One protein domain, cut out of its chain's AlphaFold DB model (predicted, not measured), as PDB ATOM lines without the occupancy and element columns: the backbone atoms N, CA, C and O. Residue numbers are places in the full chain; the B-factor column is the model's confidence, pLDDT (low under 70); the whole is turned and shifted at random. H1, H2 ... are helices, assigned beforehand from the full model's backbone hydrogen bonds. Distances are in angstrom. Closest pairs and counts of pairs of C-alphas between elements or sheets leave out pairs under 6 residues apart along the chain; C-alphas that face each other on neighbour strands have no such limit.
ATOM      1  N   ILE A 450      47.486 -26.850   4.878       94.69
ATOM      2  CA  ILE A 450      48.817 -26.248   4.963       94.69
ATOM      3  C   ILE A 450      48.723 -24.881   5.641       94.69
ATOM      4  O   ILE A 450      48.054 -23.968   5.162       94.69
ATOM      5  N   ARG A 451      49.432 -24.729   6.764       90.31
ATOM      6  CA  ARG A 451      49.442 -23.491   7.567       90.31
ATOM      7  C   ARG A 451      50.562 -22.522   7.189       90.31
ATOM      8  O   ARG A 451      50.517 -21.363   7.593       90.31
ATOM      9  N   ASP A 452      51.533 -22.986   6.404       88.25
ATOM     10  CA  ASP A 452      52.694 -22.198   5.968       88.25
ATOM     11  C   ASP A 452      52.314 -21.060   5.007       88.25
ATOM     12  O   ASP A 452      53.054 -20.086   4.870       88.25
ATOM     13  N   VAL A 453      51.149 -21.153   4.361       87.44
ATOM     14  CA  VAL A 453      50.610 -20.105   3.491       87.44
ATOM     15  C   VAL A 453      49.187 -19.767   3.909       87.44
ATOM     16  O   VAL A 453      48.327 -20.635   4.028       87.44
ATOM     17  N   LYS A 454      48.923 -18.470   4.109       90.38
ATOM     18  CA  LYS A 454      47.563 -17.986   4.365       90.38
ATOM     19  C   LYS A 454      46.676 -18.300   3.156       90.38
ATOM     20  O   LYS A 454      47.091 -17.975   2.040       90.38
ATOM     21  N   PRO A 455      45.444 -18.810   3.351       88.50
ATOM     22  CA  PRO A 455      44.528 -19.077   2.246       88.50
ATOM     23  C   PRO A 455      44.366 -17.874   1.314       88.50
ATOM     24  O   PRO A 455      44.534 -18.021   0.114       88.50
ATOM     25  N   SER A 456      44.203 -16.659   1.847       89.94
ATOM     26  CA  SER A 456      44.091 -15.438   1.036       89.94
ATOM     27  C   SER A 456      45.285 -15.187   0.106       89.94
ATOM     28  O   SER A 456      45.095 -14.733  -1.019       89.94
ATOM     29  N   HIS A 457      46.509 -15.512   0.536       92.19
ATOM     30  CA  HIS A 457      47.687 -15.398  -0.322       92.19
ATOM     31  C   HIS A 457      47.663 -16.449  -1.434       92.19
ATOM     32  O   HIS A 457      47.865 -16.106  -2.594       92.19
ATOM     33  N   PHE A 458      47.349 -17.705  -1.103       92.12
ATOM     34  CA  PHE A 458      47.215 -18.765  -2.103       92.12
ATOM     35  C   PHE A 458      46.153 -18.419  -3.156       92.12
ATOM     36  O   PHE A 458      46.380 -18.571  -4.355       92.12
ATOM     37  N   MET A 459      45.013 -17.894  -2.705       89.12
ATOM     38  CA  MET A 459      43.897 -17.470  -3.552       89.12
ATOM     39  C   MET A 459      44.304 -16.326  -4.485       89.12
ATOM     40  O   MET A 459      44.020 -16.386  -5.677       89.12
ATOM     41  N   ALA A 460      45.040 -15.331  -3.982       91.94
ATOM     42  CA  ALA A 460      45.564 -14.248  -4.812       91.94
ATOM     43  C   ALA A 460      46.538 -14.754  -5.893       91.94
ATOM     44  O   ALA A 460      46.542 -14.251  -7.012       91.94
ATOM     45  N   GLU A 461      47.362 -15.761  -5.590       93.81
ATOM     46  CA  GLU A 461      48.279 -16.351  -6.574       93.81
ATOM     47  C   GLU A 461      47.541 -17.188  -7.636       93.81
ATOM     48  O   GLU A 461      47.957 -17.203  -8.794       93.81
ATOM     49  N   LEU A 462      46.426 -17.838  -7.278       91.19
ATOM     50  CA  LEU A 462      45.534 -18.493  -8.242       91.19
ATOM     51  C   LEU A 462      44.848 -17.494  -9.174       91.19
ATOM     52  O   LEU A 462      44.750 -17.751 -10.369       91.19
ATOM     53  N   GLU A 463      44.382 -16.362  -8.642       89.50
ATOM     54  CA  GLU A 463      43.748 -15.302  -9.439       89.50
ATOM     55  C   GLU A 463      44.713 -14.682 -10.451       89.50
ATOM     56  O   GLU A 463      44.295 -14.306 -11.541       89.50
ATOM     57  N   LYS A 464      46.009 -14.645 -10.120       93.44
ATOM     58  CA  LYS A 464      47.099 -14.264 -11.030       93.44
ATOM     59  C   LYS A 464      47.537 -15.387 -11.979       93.44
ATOM     60  O   LYS A 464      48.562 -15.249 -12.640       93.44
ATOM     61  N   GLU A 465      46.829 -16.517 -11.996       92.25
ATOM     62  CA  GLU A 465      47.130 -17.689 -12.827       92.25
ATOM     63  C   GLU A 465      48.558 -18.229 -12.640       92.25
ATOM     64  O   GLU A 465      49.194 -18.757 -13.560       92.25
ATOM     65  N   LYS A 466      49.096 -18.134 -11.418       95.50
ATOM     66  CA  LYS A 466      50.425 -18.665 -11.132       95.50
ATOM     67  C   LYS A 466      50.430 -20.183 -11.294       95.50
ATOM     68  O   LYS A 466      49.727 -20.908 -10.589       95.50
ATOM     69  N   LYS A 467      51.307 -20.676 -12.176       96.12
ATOM     70  CA  LYS A 467      51.392 -22.101 -12.543       96.12
ATOM     71  C   LYS A 467      51.555 -23.039 -11.343       96.12
ATOM     72  O   LYS A 467      50.957 -24.108 -11.335       96.12
ATOM     73  N   THR A 468      52.329 -22.655 -10.322       95.56
ATOM     74  CA  THR A 468      52.529 -23.494  -9.123       95.56
ATOM     75  C   THR A 468      51.260 -23.616  -8.282       95.56
ATOM     76  O   THR A 468      50.933 -24.712  -7.831       95.56
ATOM     77  N   ALA A 469      50.513 -22.521  -8.112       95.19
ATOM     78  CA  ALA A 469      49.244 -22.522  -7.390       95.19
ATOM     79  C   ALA A 469      48.189 -23.354  -8.137       95.19
ATOM     80  O   ALA A 469      47.526 -24.191  -7.527       95.19
ATOM     81  N   LEU A 470      48.097 -23.189  -9.464       95.31
ATOM     82  CA  LEU A 470      47.213 -23.984 -10.324       95.31
ATOM     83  C   LEU A 470      47.539 -25.482 -10.243       95.31
ATOM     84  O   LEU A 470      46.641 -26.301 -10.057       95.31
ATOM     85  N   PHE A 471      48.823 -25.838 -10.319       96.62
ATOM     86  CA  PHE A 471      49.273 -27.224 -10.209       96.62
ATOM     87  C   PHE A 471      48.902 -27.842  -8.855       96.62
ATOM     88  O   PHE A 471      48.364 -28.946  -8.810       96.62
ATOM     89  N   LEU A 472      49.147 -27.135  -7.747       96.44
ATOM     90  CA  LEU A 472      48.803 -27.619  -6.407       96.44
ATOM     91  C   LEU A 472      47.289 -27.738  -6.210       96.44
ATOM     92  O   LEU A 472      46.835 -28.736  -5.663       96.44
ATOM     93  N   MET A 473      46.501 -26.782  -6.707       94.94
ATOM     94  CA  MET A 473      45.038 -26.877  -6.674       94.94
ATOM     95  C   MET A 473      44.526 -28.078  -7.486       94.94
ATOM     96  O   MET A 473      43.552 -28.711  -7.096       94.94
ATOM     97  N   GLN A 474      45.197 -28.433  -8.585       94.75
ATOM     98  CA  GLN A 474      44.842 -29.602  -9.387       94.75
ATOM     99  C   GLN A 474      45.259 -30.928  -8.729       94.75
ATOM    100  O   GLN A 474      44.521 -31.906  -8.812       94.75
ATOM    101  N   LYS A 475      46.455 -30.993  -8.131       96.50
ATOM    102  CA  LYS A 475      47.043 -32.250  -7.635       96.50
ATOM    103  C   LYS A 475      46.737 -32.545  -6.171       96.50
ATOM    104  O   LYS A 475      46.568 -33.708  -5.832       96.50
ATOM    105  N   VAL A 476      46.665 -31.524  -5.322       97.12
ATOM    106  CA  VAL A 476      46.473 -31.647  -3.867       97.12
ATOM    107  C   VAL A 476      45.510 -30.572  -3.331       97.12
ATOM    108  O   VAL A 476      45.859 -29.816  -2.428       97.12
ATOM    109  N   PRO A 477      44.265 -30.467  -3.837       95.62
ATOM    110  CA  PRO A 477      43.327 -29.416  -3.416       95.62
ATOM    111  C   PRO A 477      43.005 -29.436  -1.912       95.62
ATOM    112  O   PRO A 477      42.625 -28.410  -1.351       95.62
ATOM    113  N   HIS A 478      43.153 -30.582  -1.243       95.81
ATOM    114  CA  HIS A 478      42.875 -30.743   0.187       95.81
ATOM    115  C   HIS A 478      43.735 -29.860   1.100       95.81
ATOM    116  O   HIS A 478      43.351 -29.636   2.245       95.81
ATOM    117  N   ILE A 479      44.841 -29.298   0.594       95.75
ATOM    118  CA  ILE A 479      45.673 -28.351   1.347       95.75
ATOM    119  C   ILE A 479      44.973 -27.026   1.653       95.75
ATOM    120  O   ILE A 479      45.413 -26.288   2.537       95.75
ATOM    121  N   ILE A 480      43.896 -26.722   0.918       93.56
ATOM    122  CA  ILE A 480      43.103 -25.501   1.044       93.56
ATOM    123  C   ILE A 480      41.740 -25.828   1.676       93.56
ATOM    124  O   ILE A 480      41.079 -26.791   1.255       93.56
ATOM    125  N   PRO A 481      41.261 -25.010   2.639       93.25
ATOM    126  CA  PRO A 481      39.946 -25.194   3.245       93.25
ATOM    127  C   PRO A 481      38.831 -25.322   2.202       93.25
ATOM    128  O   PRO A 481      38.812 -24.610   1.199       93.25
ATOM    129  N   PHE A 482      37.867 -26.209   2.460       92.50
ATOM    130  CA  PHE A 482      36.764 -26.479   1.531       92.50
ATOM    131  C   PHE A 482      36.004 -25.210   1.123       92.50
ATOM    132  O   PHE A 482      35.794 -24.987  -0.065       92.50
ATOM    133  N   ASN A 483      35.672 -24.341   2.083       93.31
ATOM    134  CA  ASN A 483      34.933 -23.104   1.814       93.31
ATOM    135  C   ASN A 483      35.655 -22.199   0.800       93.31
ATOM    136  O   ASN A 483      35.020 -21.664  -0.103       93.31
ATOM    137  N   GLU A 484      36.981 -22.086   0.890       91.56
ATOM    138  CA  GLU A 484      37.790 -21.314  -0.063       91.56
ATOM    139  C   GLU A 484      37.770 -21.959  -1.458       91.56
ATOM    140  O   GLU A 484      37.602 -21.280  -2.470       91.56
ATOM    141  N   ARG A 485      37.835 -23.295  -1.530       92.69
ATOM    142  CA  ARG A 485      37.691 -24.024  -2.801       92.69
ATOM    143  C   ARG A 485      36.322 -23.809  -3.445       92.69
ATOM    144  O   ARG A 485      36.252 -23.632  -4.660       92.69
ATOM    145  N   VAL A 486      35.248 -23.760  -2.653       93.88
ATOM    146  CA  VAL A 486      33.895 -23.426  -3.137       93.88
ATOM    147  C   VAL A 486      33.849 -22.000  -3.689       93.88
ATOM    148  O   VAL A 486      33.233 -21.775  -4.730       93.88
ATOM    149  N   VAL A 487      34.519 -21.039  -3.044       91.38
ATOM    150  CA  VAL A 487      34.616 -19.660  -3.553       91.38
ATOM    151  C   VAL A 487      35.313 -19.628  -4.916       91.38
ATOM    152  O   VAL A 487      34.784 -19.009  -5.839       91.38
ATOM    153  N   ILE A 488      36.437 -20.336  -5.089       88.19
ATOM    154  CA  ILE A 488      37.117 -20.451  -6.397       88.19
ATOM    155  C   ILE A 488      36.186 -21.067  -7.435       88.19
ATOM    156  O   ILE A 488      36.040 -20.531  -8.532       88.19
ATOM    157  N   PHE A 489      35.539 -22.179  -7.087       91.81
ATOM    158  CA  PHE A 489      34.614 -22.864  -7.978       91.81
ATOM    159  C   PHE A 489      33.497 -21.923  -8.449       91.81
ATOM    160  O   PHE A 489      33.282 -21.786  -9.651       91.81
ATOM    161  N   ARG A 490      32.853 -21.192  -7.531       93.12
ATOM    162  CA  ARG A 490      31.810 -20.212  -7.871       93.12
ATOM    163  C   ARG A 490      32.338 -19.075  -8.746       93.12
ATOM    164  O   ARG A 490      31.653 -18.693  -9.689       93.12
ATOM    165  N   LYS A 491      33.546 -18.561  -8.483       89.50
ATOM    166  CA  LYS A 491      34.185 -17.549  -9.344       89.50
ATOM    167  C   LYS A 491      34.435 -18.081 -10.758       89.50
ATOM    168  O   LYS A 491      34.176 -17.366 -11.719       89.50
ATOM    169  N   ASN A 492      34.892 -19.324 -10.901       89.38
ATOM    170  CA  ASN A 492      35.109 -19.940 -12.213       89.38
ATOM    171  C   ASN A 492      33.790 -20.159 -12.965       89.38
ATOM    172  O   ASN A 492      33.714 -19.844 -14.147       89.38
ATOM    173  N   VAL A 493      32.739 -20.612 -12.271       91.31
ATOM    174  CA  VAL A 493      31.384 -20.724 -12.838       91.31
ATOM    175  C   VAL A 493      30.858 -19.357 -13.288       91.31
ATOM    176  O   VAL A 493      30.290 -19.255 -14.369       91.31
ATOM    177  N   MET A 494      31.063 -18.297 -12.500       90.12
ATOM    178  CA  MET A 494      30.685 -16.925 -12.874       90.12
ATOM    179  C   MET A 494      31.421 -16.452 -14.133       90.12
ATOM    180  O   MET A 494      30.770 -16.034 -15.081       90.12
ATOM    181  N   LYS A 495      32.751 -16.610 -14.189       88.75
ATOM    182  CA  LYS A 495      33.546 -16.276 -15.383       88.75
ATOM    183  C   LYS A 495      33.079 -17.047 -16.618       88.75
ATOM    184  O   LYS A 495      33.049 -16.501 -17.715       88.75
ATOM    185  N   GLU A 496      32.723 -18.322 -16.459       88.75
ATOM    186  CA  GLU A 496      32.170 -19.123 -17.553       88.75
ATOM    187  C   GLU A 496      30.794 -18.612 -17.997       88.75
ATOM    188  O   GLU A 496      30.551 -18.501 -19.197       88.75
ATOM    189  N   LYS A 497      29.924 -18.222 -17.059       86.88
ATOM    190  CA  LYS A 497      28.652 -17.558 -17.379       86.88
ATOM    191  C   LYS A 497      28.865 -16.243 -18.129       86.88
ATOM    192  O   LYS A 497      28.169 -16.020 -19.115       86.88
ATOM    193  N   ASP A 498      29.836 -15.426 -17.722       86.38
ATOM    194  CA  ASP A 498      30.200 -14.184 -18.418       86.38
ATOM    195  C   ASP A 498      30.656 -14.464 -19.856       86.38
ATOM    196  O   ASP A 498      30.148 -13.865 -20.801       86.38
ATOM    197  N   MET A 499      31.556 -15.437 -20.049       85.62
ATOM    198  CA  MET A 499      32.026 -15.855 -21.380       85.62
ATOM    199  C   MET A 499      30.894 -16.383 -22.273       85.62
ATOM    200  O   MET A 499      30.959 -16.270 -23.498       85.62
ATOM    201  N   LEU A 500      29.858 -16.968 -21.672       82.38
ATOM    202  CA  LEU A 500      28.667 -17.445 -22.370       82.38
ATOM    203  C   LEU A 500      27.605 -16.352 -22.585       82.38
ATOM    204  O   LEU A 500      26.621 -16.626 -23.271       82.38
ATOM    205  N   GLY A 501      27.793 -15.143 -22.044       80.06
ATOM    206  CA  GLY A 501      26.821 -14.046 -22.119       80.06
ATOM    207  C   GLY A 501      25.571 -14.274 -21.260       80.06
ATOM    208  O   GLY A 501      24.494 -13.795 -21.596       80.06
ATOM    209  N   LEU A 502      25.692 -15.048 -20.177       76.12
ATOM    210  CA  LEU A 502      24.584 -15.454 -19.301       76.12
ATOM    211  C   LEU A 502      24.396 -14.530 -18.082       76.12
ATOM    212  O   LEU A 502      23.639 -14.878 -17.177       76.12
ATOM    213  N   THR A 503      25.114 -13.405 -18.013       68.19
ATOM    214  CA  THR A 503      25.143 -12.504 -16.847       68.19
ATOM    215  C   THR A 503      24.314 -11.227 -16.985       68.19
ATOM    216  O   THR A 503      24.205 -10.484 -16.012       68.19
ATOM    217  N   GLU A 504      23.638 -11.013 -18.121       57.34
ATOM    218  CA  GLU A 504      22.608  -9.974 -18.257       57.34
ATOM    219  C   GLU A 504      21.204 -10.479 -17.879       57.34
ATOM    220  O   GLU A 504      20.861 -11.650 -18.045       57.34
TER     221      GLU A 504
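What this domain is: This is residues 450 to 504 of the 585 residues of the protein "HECT-type E3 ubiquitin transferase" of Biomphalaria glabrata (UniProt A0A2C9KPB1). Two short helices, H1 and H2, set steeply to each other, make a small head, and one long helix, H3, begins near the start of H1 and runs out well past the head. The far end of H3 and the residues after it, 496 to 501, stick out free. The printed part has 55 residues with three named helices, in the order H1, H2, H3, and no named strand; its class is all helix. It is only just loose, close to compact, with a radius of gyration of the C-alphas of 12.4 A, and elongated, spanning 40 by 22 by 18 A.

How they stand to each other: After residues 450 to 454 comes H1, residues 455 to 463, which a tight link of three residues joins to H2, residues 467 to 475. H1 and H2 touch, and their closest C-alphas, those of Leu 462 and Ala 469, are 5.5 A apart. They run opposite ways at a steep tilt of 69 degrees, only just short of about perpendicular. A short link of six residues leads to H3, residues 482 to 499. H2 and H3 are apart. H1 and H3 are close but not clearly touching; their closest C-alphas, those of Pro 455 and Glu 484, are 7.5 A apart. They run the same way at a shallow tilt of 22 degrees. In H1, H2 and H3 every O i to N i+4 pair is within hydrogen-bond range.

Where its parts are: H1 begins at C-alpha 455, (44.528, -19.077, 2.246), and is 12.3 A long from first to last C-alpha. H2 is 12.1 A long and begins at C-alpha 467, (51.392, -22.101, -12.543). H3, 25.7 A long, ends at C-alpha 499, (32.026, -15.855, -21.380).

The domain as a whole: The two C-alphas farthest apart, those of Asp 452 and Glu 504, are 40.5 A apart. The printed part has no cut, and neither link is long. The mean pLDDT of the printed part is 90.4; residues 503 to 504 are under 70.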